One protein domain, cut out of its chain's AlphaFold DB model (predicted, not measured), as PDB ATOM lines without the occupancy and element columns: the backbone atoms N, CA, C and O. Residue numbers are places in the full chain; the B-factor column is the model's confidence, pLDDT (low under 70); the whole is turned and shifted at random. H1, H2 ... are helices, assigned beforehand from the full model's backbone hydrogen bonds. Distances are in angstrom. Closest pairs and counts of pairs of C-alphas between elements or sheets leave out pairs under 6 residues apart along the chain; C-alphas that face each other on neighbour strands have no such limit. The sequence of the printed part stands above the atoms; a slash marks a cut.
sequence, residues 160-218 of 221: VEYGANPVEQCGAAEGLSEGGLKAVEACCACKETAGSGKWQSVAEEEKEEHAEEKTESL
ATOM      1  N   VAL A 160     133.090 142.138 151.594       88.12
ATOM      2  CA  VAL A 160     131.673 142.519 151.494       88.12
ATOM      3  C   VAL A 160     131.231 142.612 150.031       88.12
ATOM      4  O   VAL A 160     130.186 142.078 149.667       88.12
ATOM      5  N   GLU A 161     132.030 143.246 149.169       88.31
ATOM      6  CA  GLU A 161     131.713 143.361 147.743       88.31
ATOM      7  C   GLU A 161     131.808 142.014 147.016       88.31
ATOM      8  O   GLU A 161     130.980 141.719 146.152       88.31
ATOM      9  N   TYR A 162     132.792 141.191 147.380       85.88
ATOM     10  CA  TYR A 162     132.982 139.855 146.815       85.88
ATOM     11  C   TYR A 162     131.893 138.867 147.257       85.88
ATOM     12  O   TYR A 162     131.460 138.037 146.460       85.88
ATOM     13  N   GLY A 163     131.397 139.001 148.489       84.31
ATOM     14  CA  GLY A 163     130.274 138.228 149.010       84.31
ATOM     15  C   GLY A 163     128.922 138.605 148.401       84.31
ATOM     16  O   GLY A 163     128.048 137.751 148.281       84.31
ATOM     17  N   ALA A 164     128.745 139.865 147.989       86.00
ATOM     18  CA  ALA A 164     127.494 140.338 147.398       86.00
ATOM     19  C   ALA A 164     127.259 139.824 145.966       86.00
ATOM     20  O   ALA A 164     126.113 139.596 145.595       86.00
ATOM     21  N   ASN A 165     128.318 139.651 145.164       84.31
ATOM     22  CA  ASN A 165     128.226 139.221 143.760       84.31
ATOM     23  C   ASN A 165     129.336 138.222 143.401       84.31
ATOM     24  O   ASN A 165     130.263 138.558 142.658       84.31
ATOM     25  N   PRO A 166     129.261 136.978 143.887       82.50
ATOM     26  CA  PRO A 166     130.356 136.036 143.723       82.50
ATOM     27  C   PRO A 166     130.639 135.638 142.281       82.50
ATOM     28  O   PRO A 166     131.791 135.546 141.879       82.50
ATOM     29  N   VAL A 167     129.607 135.453 141.462       83.12
ATOM     30  CA  VAL A 167     129.792 135.032 140.066       83.12
ATOM     31  C   VAL A 167     130.599 136.072 139.279       83.12
ATOM     32  O   VAL A 167     131.520 135.721 138.542       83.12
ATOM     33  N   GLU A 168     130.311 137.359 139.482       84.50
ATOM     34  CA  GLU A 168     131.007 138.447 138.788       84.50
ATOM     35  C   GLU A 168     132.379 138.757 139.399       84.50
ATOM     36  O   GLU A 168     133.334 139.032 138.673       84.50
ATOM     37  N   GLN A 169     132.496 138.708 140.728       85.62
ATOM     38  CA  GLN A 169     133.715 139.119 141.432       85.62
ATOM     39  C   GLN A 169     134.763 137.996 141.477       85.62
ATOM     40  O   GLN A 169     135.952 138.266 141.307       85.62
ATOM     41  N   CYS A 170     134.344 136.735 141.634       83.50
ATOM     42  CA  CYS A 170     135.244 135.575 141.640       83.50
ATOM     43  C   CYS A 170     135.709 135.187 140.233       83.50
ATOM     44  O   CYS A 170     136.818 134.682 140.073       83.50
ATOM     45  N   GLY A 171     134.877 135.416 139.209       80.75
ATOM     46  CA  GLY A 171     135.209 135.108 137.814       80.75
ATOM     47  C   GLY A 171     136.183 136.103 137.175       80.75
ATOM     48  O   GLY A 171     136.820 135.792 136.166       80.75
ATOM     49  N   ALA A 172     136.334 137.296 137.757       75.56
ATOM     50  CA  ALA A 172     137.235 138.320 137.253       75.56
ATOM     51  C   ALA A 172     138.694 137.994 137.621       75.56
ATOM     52  O   ALA A 172     139.168 138.289 138.716       75.56
ATOM     53  N   ALA A 173     139.441 137.424 136.673       64.38
ATOM     54  CA  ALA A 173     140.839 137.018 136.852       64.38
ATOM     55  C   ALA A 173     141.826 138.173 137.146       64.38
ATOM     56  O   ALA A 173     142.996 137.922 137.436       64.38
ATOM     57  N   GLU A 174     141.385 139.429 137.056       75.12
ATOM     58  CA  GLU A 174     142.269 140.602 137.046       75.12
ATOM     59  C   GLU A 174     142.409 141.305 138.407       75.12
ATOM     60  O   GLU A 174     143.211 142.228 138.551       75.12
ATOM     61  N   GLY A 175     141.684 140.857 139.436       72.19
ATOM     62  CA  GLY A 175     141.860 141.366 140.798       72.19
ATOM     63  C   GLY A 175     143.082 140.741 141.471       72.19
ATOM     64  O   GLY A 175     143.035 139.577 141.866       72.19
ATOM     65  N   LEU A 176     144.168 141.505 141.620       81.62
ATOM     66  CA  LEU A 176     145.250 141.182 142.556       81.62
ATOM     67  C   LEU A 176     145.131 142.070 143.792       81.62
ATOM     68  O   LEU A 176     144.971 143.284 143.664       81.62
ATOM     69  N   SER A 177     145.242 141.477 144.978       85.50
ATOM     70  CA  SER A 177     145.410 142.247 146.211       85.50
ATOM     71  C   SER A 177     146.826 142.808 146.332       85.50
ATOM     72  O   SER A 177     147.758 142.339 145.673       85.50
ATOM     73  N   GLU A 178     147.025 143.764 147.242       82.81
ATOM     74  CA  GLU A 178     148.372 144.228 147.622       82.81
ATOM     75  C   GLU A 178     149.262 143.088 148.161       82.81
ATOM     76  O   GLU A 178     150.487 143.167 148.087       82.81
ATOM     77  N   GLY A 179     148.653 142.001 148.648       80.88
ATOM     78  CA  GLY A 179     149.334 140.786 149.099       80.88
ATOM     79  C   GLY A 179     149.618 139.758 147.998       80.88
ATOM     80  O   GLY A 179     150.161 138.699 148.295       80.88
ATOM     81  N   GLY A 180     149.250 140.035 146.742       86.19
ATOM     82  CA  GLY A 180     149.457 139.123 145.612       86.19
ATOM     83  C   GLY A 180     148.474 137.948 145.534       86.19
ATOM     84  O   GLY A 180     148.674 137.061 144.707       86.19
ATOM     85  N   LEU A 181     147.419 137.947 146.355       84.12
ATOM     86  CA  LEU A 181     146.335 136.966 146.271       84.12
ATOM     87  C   LEU A 181     145.456 137.282 145.063       84.12
ATOM     88  O   LEU A 181     145.097 138.444 144.833       84.12
ATOM     89  N   LYS A 182     145.099 136.249 144.302       85.75
ATOM     90  CA  LYS A 182     144.182 136.388 143.164       85.75
ATOM     91  C   LYS A 182     142.736 136.482 143.648       85.75
ATOM     92  O   LYS A 182     142.380 135.877 144.652       85.75
ATOM     93  N   ALA A 183     141.881 137.148 142.875       81.81
ATOM     94  CA  ALA A 183     140.437 137.237 143.119       81.81
ATOM     95  C   ALA A 183     139.766 135.871 143.382       81.81
ATOM     96  O   ALA A 183     138.906 135.756 144.249       81.81
ATOM     97  N   VAL A 184     140.208 134.817 142.687       82.12
ATOM     98  CA  VAL A 184     139.708 133.445 142.890       82.12
ATOM     99  C   VAL A 184     140.057 132.911 144.286       82.12
ATOM    100  O   VAL A 184     139.213 132.322 144.953       82.12
ATOM    101  N   GLU A 185     141.285 133.148 144.752       83.19
ATOM    102  CA  GLU A 185     141.728 132.756 146.099       83.19
ATOM    103  C   GLU A 185     141.020 133.598 147.171       83.19
ATOM    104  O   GLU A 185     140.674 133.098 148.240       83.19
ATOM    105  N   ALA A 186     140.730 134.861 146.854       78.94
ATOM    106  CA  ALA A 186     140.001 135.771 147.724       78.94
ATOM    107  C   ALA A 186     138.536 135.374 147.929       78.94
ATOM    108  O   ALA A 186     138.011 135.542 149.024       78.94
ATOM    109  N   CYS A 187     137.879 134.788 146.926       83.50
ATOM    110  CA  CYS A 187     136.526 134.259 147.105       83.50
ATOM    111  C   CYS A 187     136.452 133.074 148.056       83.50
ATOM    112  O   CYS A 187     135.434 132.880 148.716       83.50
ATOM    113  N   CYS A 188     137.532 132.300 148.149       83.19
ATOM    114  CA  CYS A 188     137.653 131.308 149.203       83.19
ATOM    115  C   CYS A 188     137.792 132.026 150.551       83.19
ATOM    116  O   CYS A 188     137.035 131.732 151.464       83.19
ATOM    117  N   ALA A 189     138.679 133.021 150.660       80.25
ATOM    118  CA  ALA A 189     138.877 133.757 151.907       80.25
ATOM    119  C   ALA A 189     137.577 134.405 152.432       80.25
ATOM    120  O   ALA A 189     137.189 134.171 153.563       80.25
ATOM    121  N   CYS A 190     136.825 135.117 151.599       79.31
ATOM    122  CA  CYS A 190     135.716 135.979 152.024       79.31
ATOM    123  C   CYS A 190     134.382 135.275 152.364       79.31
ATOM    124  O   CYS A 190     133.315 135.893 152.304       79.31
ATOM    125  N   LYS A 191     134.398 133.975 152.671       71.69
ATOM    126  CA  LYS A 191     133.186 133.143 152.728       71.69
ATOM    127  C   LYS A 191     132.286 133.418 153.941       71.69
ATOM    128  O   LYS A 191     131.082 133.190 153.836       71.69
ATOM    129  N   GLU A 192     132.821 133.900 155.068       66.44
ATOM    130  CA  GLU A 192     132.041 134.067 156.310       66.44
ATOM    131  C   GLU A 192     131.453 135.473 156.491       66.44
ATOM    132  O   GLU A 192     130.404 135.635 157.119       66.44
ATOM    133  N   THR A 193     132.078 136.499 155.914       56.50
ATOM    134  CA  THR A 193     131.627 137.896 156.058       56.50
ATOM    135  C   THR A 193     130.366 138.231 155.256       56.50
ATOM    136  O   THR A 193     129.658 139.185 155.593       56.50
ATOM    137  N   ALA A 194     130.015 137.419 154.254       56.34
ATOM    138  CA  ALA A 194     128.721 137.465 153.579       56.34
ATOM    139  C   ALA A 194     127.645 136.832 154.479       56.34
ATOM    140  O   ALA A 194     127.225 135.698 154.262       56.34
ATOM    141  N   GLY A 195     127.257 137.540 155.543       49.97
ATOM    142  CA  GLY A 195     126.386 137.032 156.599       49.97
ATOM    143  C   GLY A 195     125.277 136.093 156.105       49.97
ATOM    144  O   GLY A 195     124.395 136.483 155.345       49.97
ATOM    145  N   SER A 196     125.282 134.860 156.612       44.34
ATOM    146  CA  SER A 196     124.144 133.925 156.649       44.34
ATOM    147  C   SER A 196     123.594 133.338 155.338       44.34
ATOM    148  O   SER A 196     122.672 132.526 155.399       44.34
ATOM    149  N   GLY A 197     124.163 133.643 154.173       46.03
ATOM    150  CA  GLY A 197     123.815 132.944 152.935       46.03
ATOM    151  C   GLY A 197     124.663 131.690 152.773       46.03
ATOM    152  O   GLY A 197     125.850 131.787 152.476       46.03
ATOM    153  N   LYS A 198     124.079 130.500 152.956       49.56
ATOM    154  CA  LYS A 198     124.689 129.241 152.509       49.56
ATOM    155  C   LYS A 198     125.057 129.440 151.036       49.56
ATOM    156  O   LYS A 198     124.166 129.599 150.208       49.56
ATOM    157  N   TRP A 199     126.343 129.481 150.709       50.44
ATOM    158  CA  TRP A 199     126.777 129.400 149.322       50.44
ATOM    159  C   TRP A 199     126.336 128.025 148.831       50.44
ATOM    160  O   TRP A 199     127.001 127.033 149.129       50.44
ATOM    161  N   GLN A 200     125.175 127.941 148.179       46.00
ATOM    162  CA  GLN A 200     124.781 126.730 147.479       46.00
ATOM    163  C   GLN A 200     125.826 126.546 146.390       46.00
ATOM    164  O   GLN A 200     125.887 127.276 145.404       46.00
ATOM    165  N   SER A 201     126.740 125.606 146.623       49.25
ATOM    166  CA  SER A 201     127.502 125.020 145.537       49.25
ATOM    167  C   SER A 201     126.490 124.650 144.461       49.25
ATOM    168  O   SER A 201     125.517 123.974 144.782       49.25
ATOM    169  N   VAL A 202     126.720 125.070 143.219       49.78
ATOM    170  CA  VAL A 202     125.838 124.819 142.061       49.78
ATOM    171  C   VAL A 202     125.398 123.342 141.968       49.78
ATOM    172  O   VAL A 202     124.324 123.032 141.475       49.78
ATOM    173  N   ALA A 203     126.187 122.429 142.548       51.69
ATOM    174  CA  ALA A 203     125.875 121.011 142.700       51.69
ATOM    175  C   ALA A 203     124.651 120.662 143.586       51.69
ATOM    176  O   ALA A 203     124.140 119.552 143.466       51.69
ATOM    177  N   GLU A 204     124.188 121.535 144.490       53.19
ATOM    178  CA  GLU A 204     122.960 121.289 145.271       53.19
ATOM    179  C   GLU A 204     121.698 121.821 144.581       53.19
ATOM    180  O   GLU A 204     120.631 121.249 144.783       53.19
ATOM    181  N   GLU A 205     121.804 122.850 143.735       51.53
ATOM    182  CA  GLU A 205     120.642 123.459 143.068       51.53
ATOM    183  C   GLU A 205     120.086 122.547 141.957       51.53
ATOM    184  O   GLU A 205     118.877 122.343 141.865       51.53
ATOM    185  N   GLU A 206     120.956 121.843 141.220       54.91
ATOM    186  CA  GLU A 206     120.531 120.847 140.215       54.91
ATOM    187  C   GLU A 206     119.789 119.639 140.824       54.91
ATOM    188  O   GLU A 206     119.116 118.885 140.117       54.91
ATOM    189  N   LYS A 207     119.887 119.423 142.144       52.25
ATOM    190  CA  LYS A 207     119.217 118.303 142.818       52.25
ATOM    191  C   LYS A 207     117.766 118.614 143.195       52.25
ATOM    192  O   LYS A 207     116.977 117.676 143.318       52.25
ATOM    193  N   GLU A 208     117.407 119.884 143.377       55.62
ATOM    194  CA  GLU A 208     116.024 120.276 143.683       55.62
ATOM    195  C   GLU A 208     115.162 120.369 142.423       55.62
ATOM    196  O   GLU A 208     114.039 119.864 142.432       55.62
ATOM    197  N   GLU A 209     115.700 120.868 141.306       57.00
ATOM    198  CA  GLU A 209     114.936 120.959 140.051       57.00
ATOM    199  C   GLU A 209     114.547 119.564 139.514       57.00
ATOM    200  O   GLU A 209     113.434 119.341 139.037       57.00
ATOM    201  N   HIS A 210     115.406 118.559 139.722       57.22
ATOM    202  CA  HIS A 210     115.108 117.174 139.347       57.22
ATOM    203  C   HIS A 210     114.081 116.471 140.257       57.22
ATOM    204  O   HIS A 210     113.562 115.408 139.894       57.22
ATOM    205  N   ALA A 211     113.800 117.013 141.446       59.09
ATOM    206  CA  ALA A 211     112.820 116.443 142.365       59.09
ATOM    207  C   ALA A 211     111.388 116.889 142.030       59.09
ATOM    208  O   ALA A 211     110.469 116.077 142.163       59.09
ATOM    209  N   GLU A 212     111.193 118.120 141.546       59.03
ATOM    210  CA  GLU A 212     109.865 118.610 141.155       59.03
ATOM    211  C   GLU A 212     109.359 117.958 139.862       59.03
ATOM    212  O   GLU A 212     108.223 117.474 139.842       59.03
ATOM    213  N   GLU A 213     110.204 117.796 138.837       64.88
ATOM    214  CA  GLU A 213     109.791 117.171 137.564       64.88
ATOM    215  C   GLU A 213     109.288 115.724 137.760       64.88
ATOM    216  O   GLU A 213     108.364 115.250 137.092       64.88
ATOM    217  N   LYS A 214     109.832 115.014 138.756       64.81
ATOM    218  CA  LYS A 214     109.426 113.639 139.073       64.81
ATOM    219  C   LYS A 214     108.045 113.544 139.733       64.81
ATOM    220  O   LYS A 214     107.449 112.466 139.740       64.81
ATOM    221  N   THR A 215     107.528 114.633 140.299       67.81
ATOM    222  CA  THR A 215     106.204 114.635 140.943       67.81
ATOM    223  C   THR A 215     105.069 114.908 139.961       67.81
ATOM    224  O   THR A 215     104.012 114.286 140.084       67.81
ATOM    225  N   GLU A 216     105.293 115.717 138.922       67.50
ATOM    226  CA  GLU A 216     104.283 115.944 137.881       67.50
ATOM    227  C   GLU A 216     104.063 114.705 137.001       67.50
ATOM    228  O   GLU A 216     102.928 114.414 136.619       67.50
ATOM    229  N   SER A 217     105.099 113.891 136.759       68.81
ATOM    230  CA  SER A 217     104.943 112.664 135.965       68.81
ATOM    231  C   SER A 217     104.114 111.574 136.662       68.81
ATOM    232  O   SER A 217     103.651 110.644 136.005       68.81
ATOM    233  N   LEU A 218     103.945 111.642 137.989       68.69
ATOM    234  CA  LEU A 218     103.205 110.649 138.781       68.69
ATOM    235  C   LEU A 218     101.715 110.981 138.943       68.69
ATOM    236  O   LEU A 218     100.944 110.092 139.290       68.69
TER     237      LEU A 218
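What this domain is: This is residues 160 to 218 of the 221 residues of an uncharacterized protein of Chromera velia CCMP2878 (UniProt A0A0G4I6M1). One long helix, H4, sticks out as an arm from a small body of three short helices, H1, H2 and H3, and their loops. The printed part has 59 residues with four named helices, H1 to H4 in order: all helix. It is extended, with radius of gyration of the C-alphas 16.1 A and spans of 57 by 23 by 13 A.

Where its parts are: H4, residues 202 to 216, is 23.7 A long, ending at C-alpha 216 (104.283, 115.944, 137.881). H3 is residues 183 to 189, H2 166 to 171, and H1 160 to 164, beginning at (131.673, 142.519, 151.494).

How they stand to each other: H4 is apart from the other helices. H2 and H3 touch at a steep tilt of 49 degrees, opposite ways; their closest C-alphas, Cys 170 and Val 184, are 5.1 A apart. H1 and H2 only just touch, with 3 pairs of C-alphas within 8 A, only at the corner. O i to N i+4 pairs are within hydrogen-bond range throughout H1 and H2, 2 of 3 in H3, and 1 of 11 in H4, beside 5 of 12 i+3 pairs.

The domain as a whole: Residues 200 to 218 stand free. The printed part has no cut; links H2-H3 and H3-H4 are long. Residues 173 and 192 to 218 have pLDDT under 70.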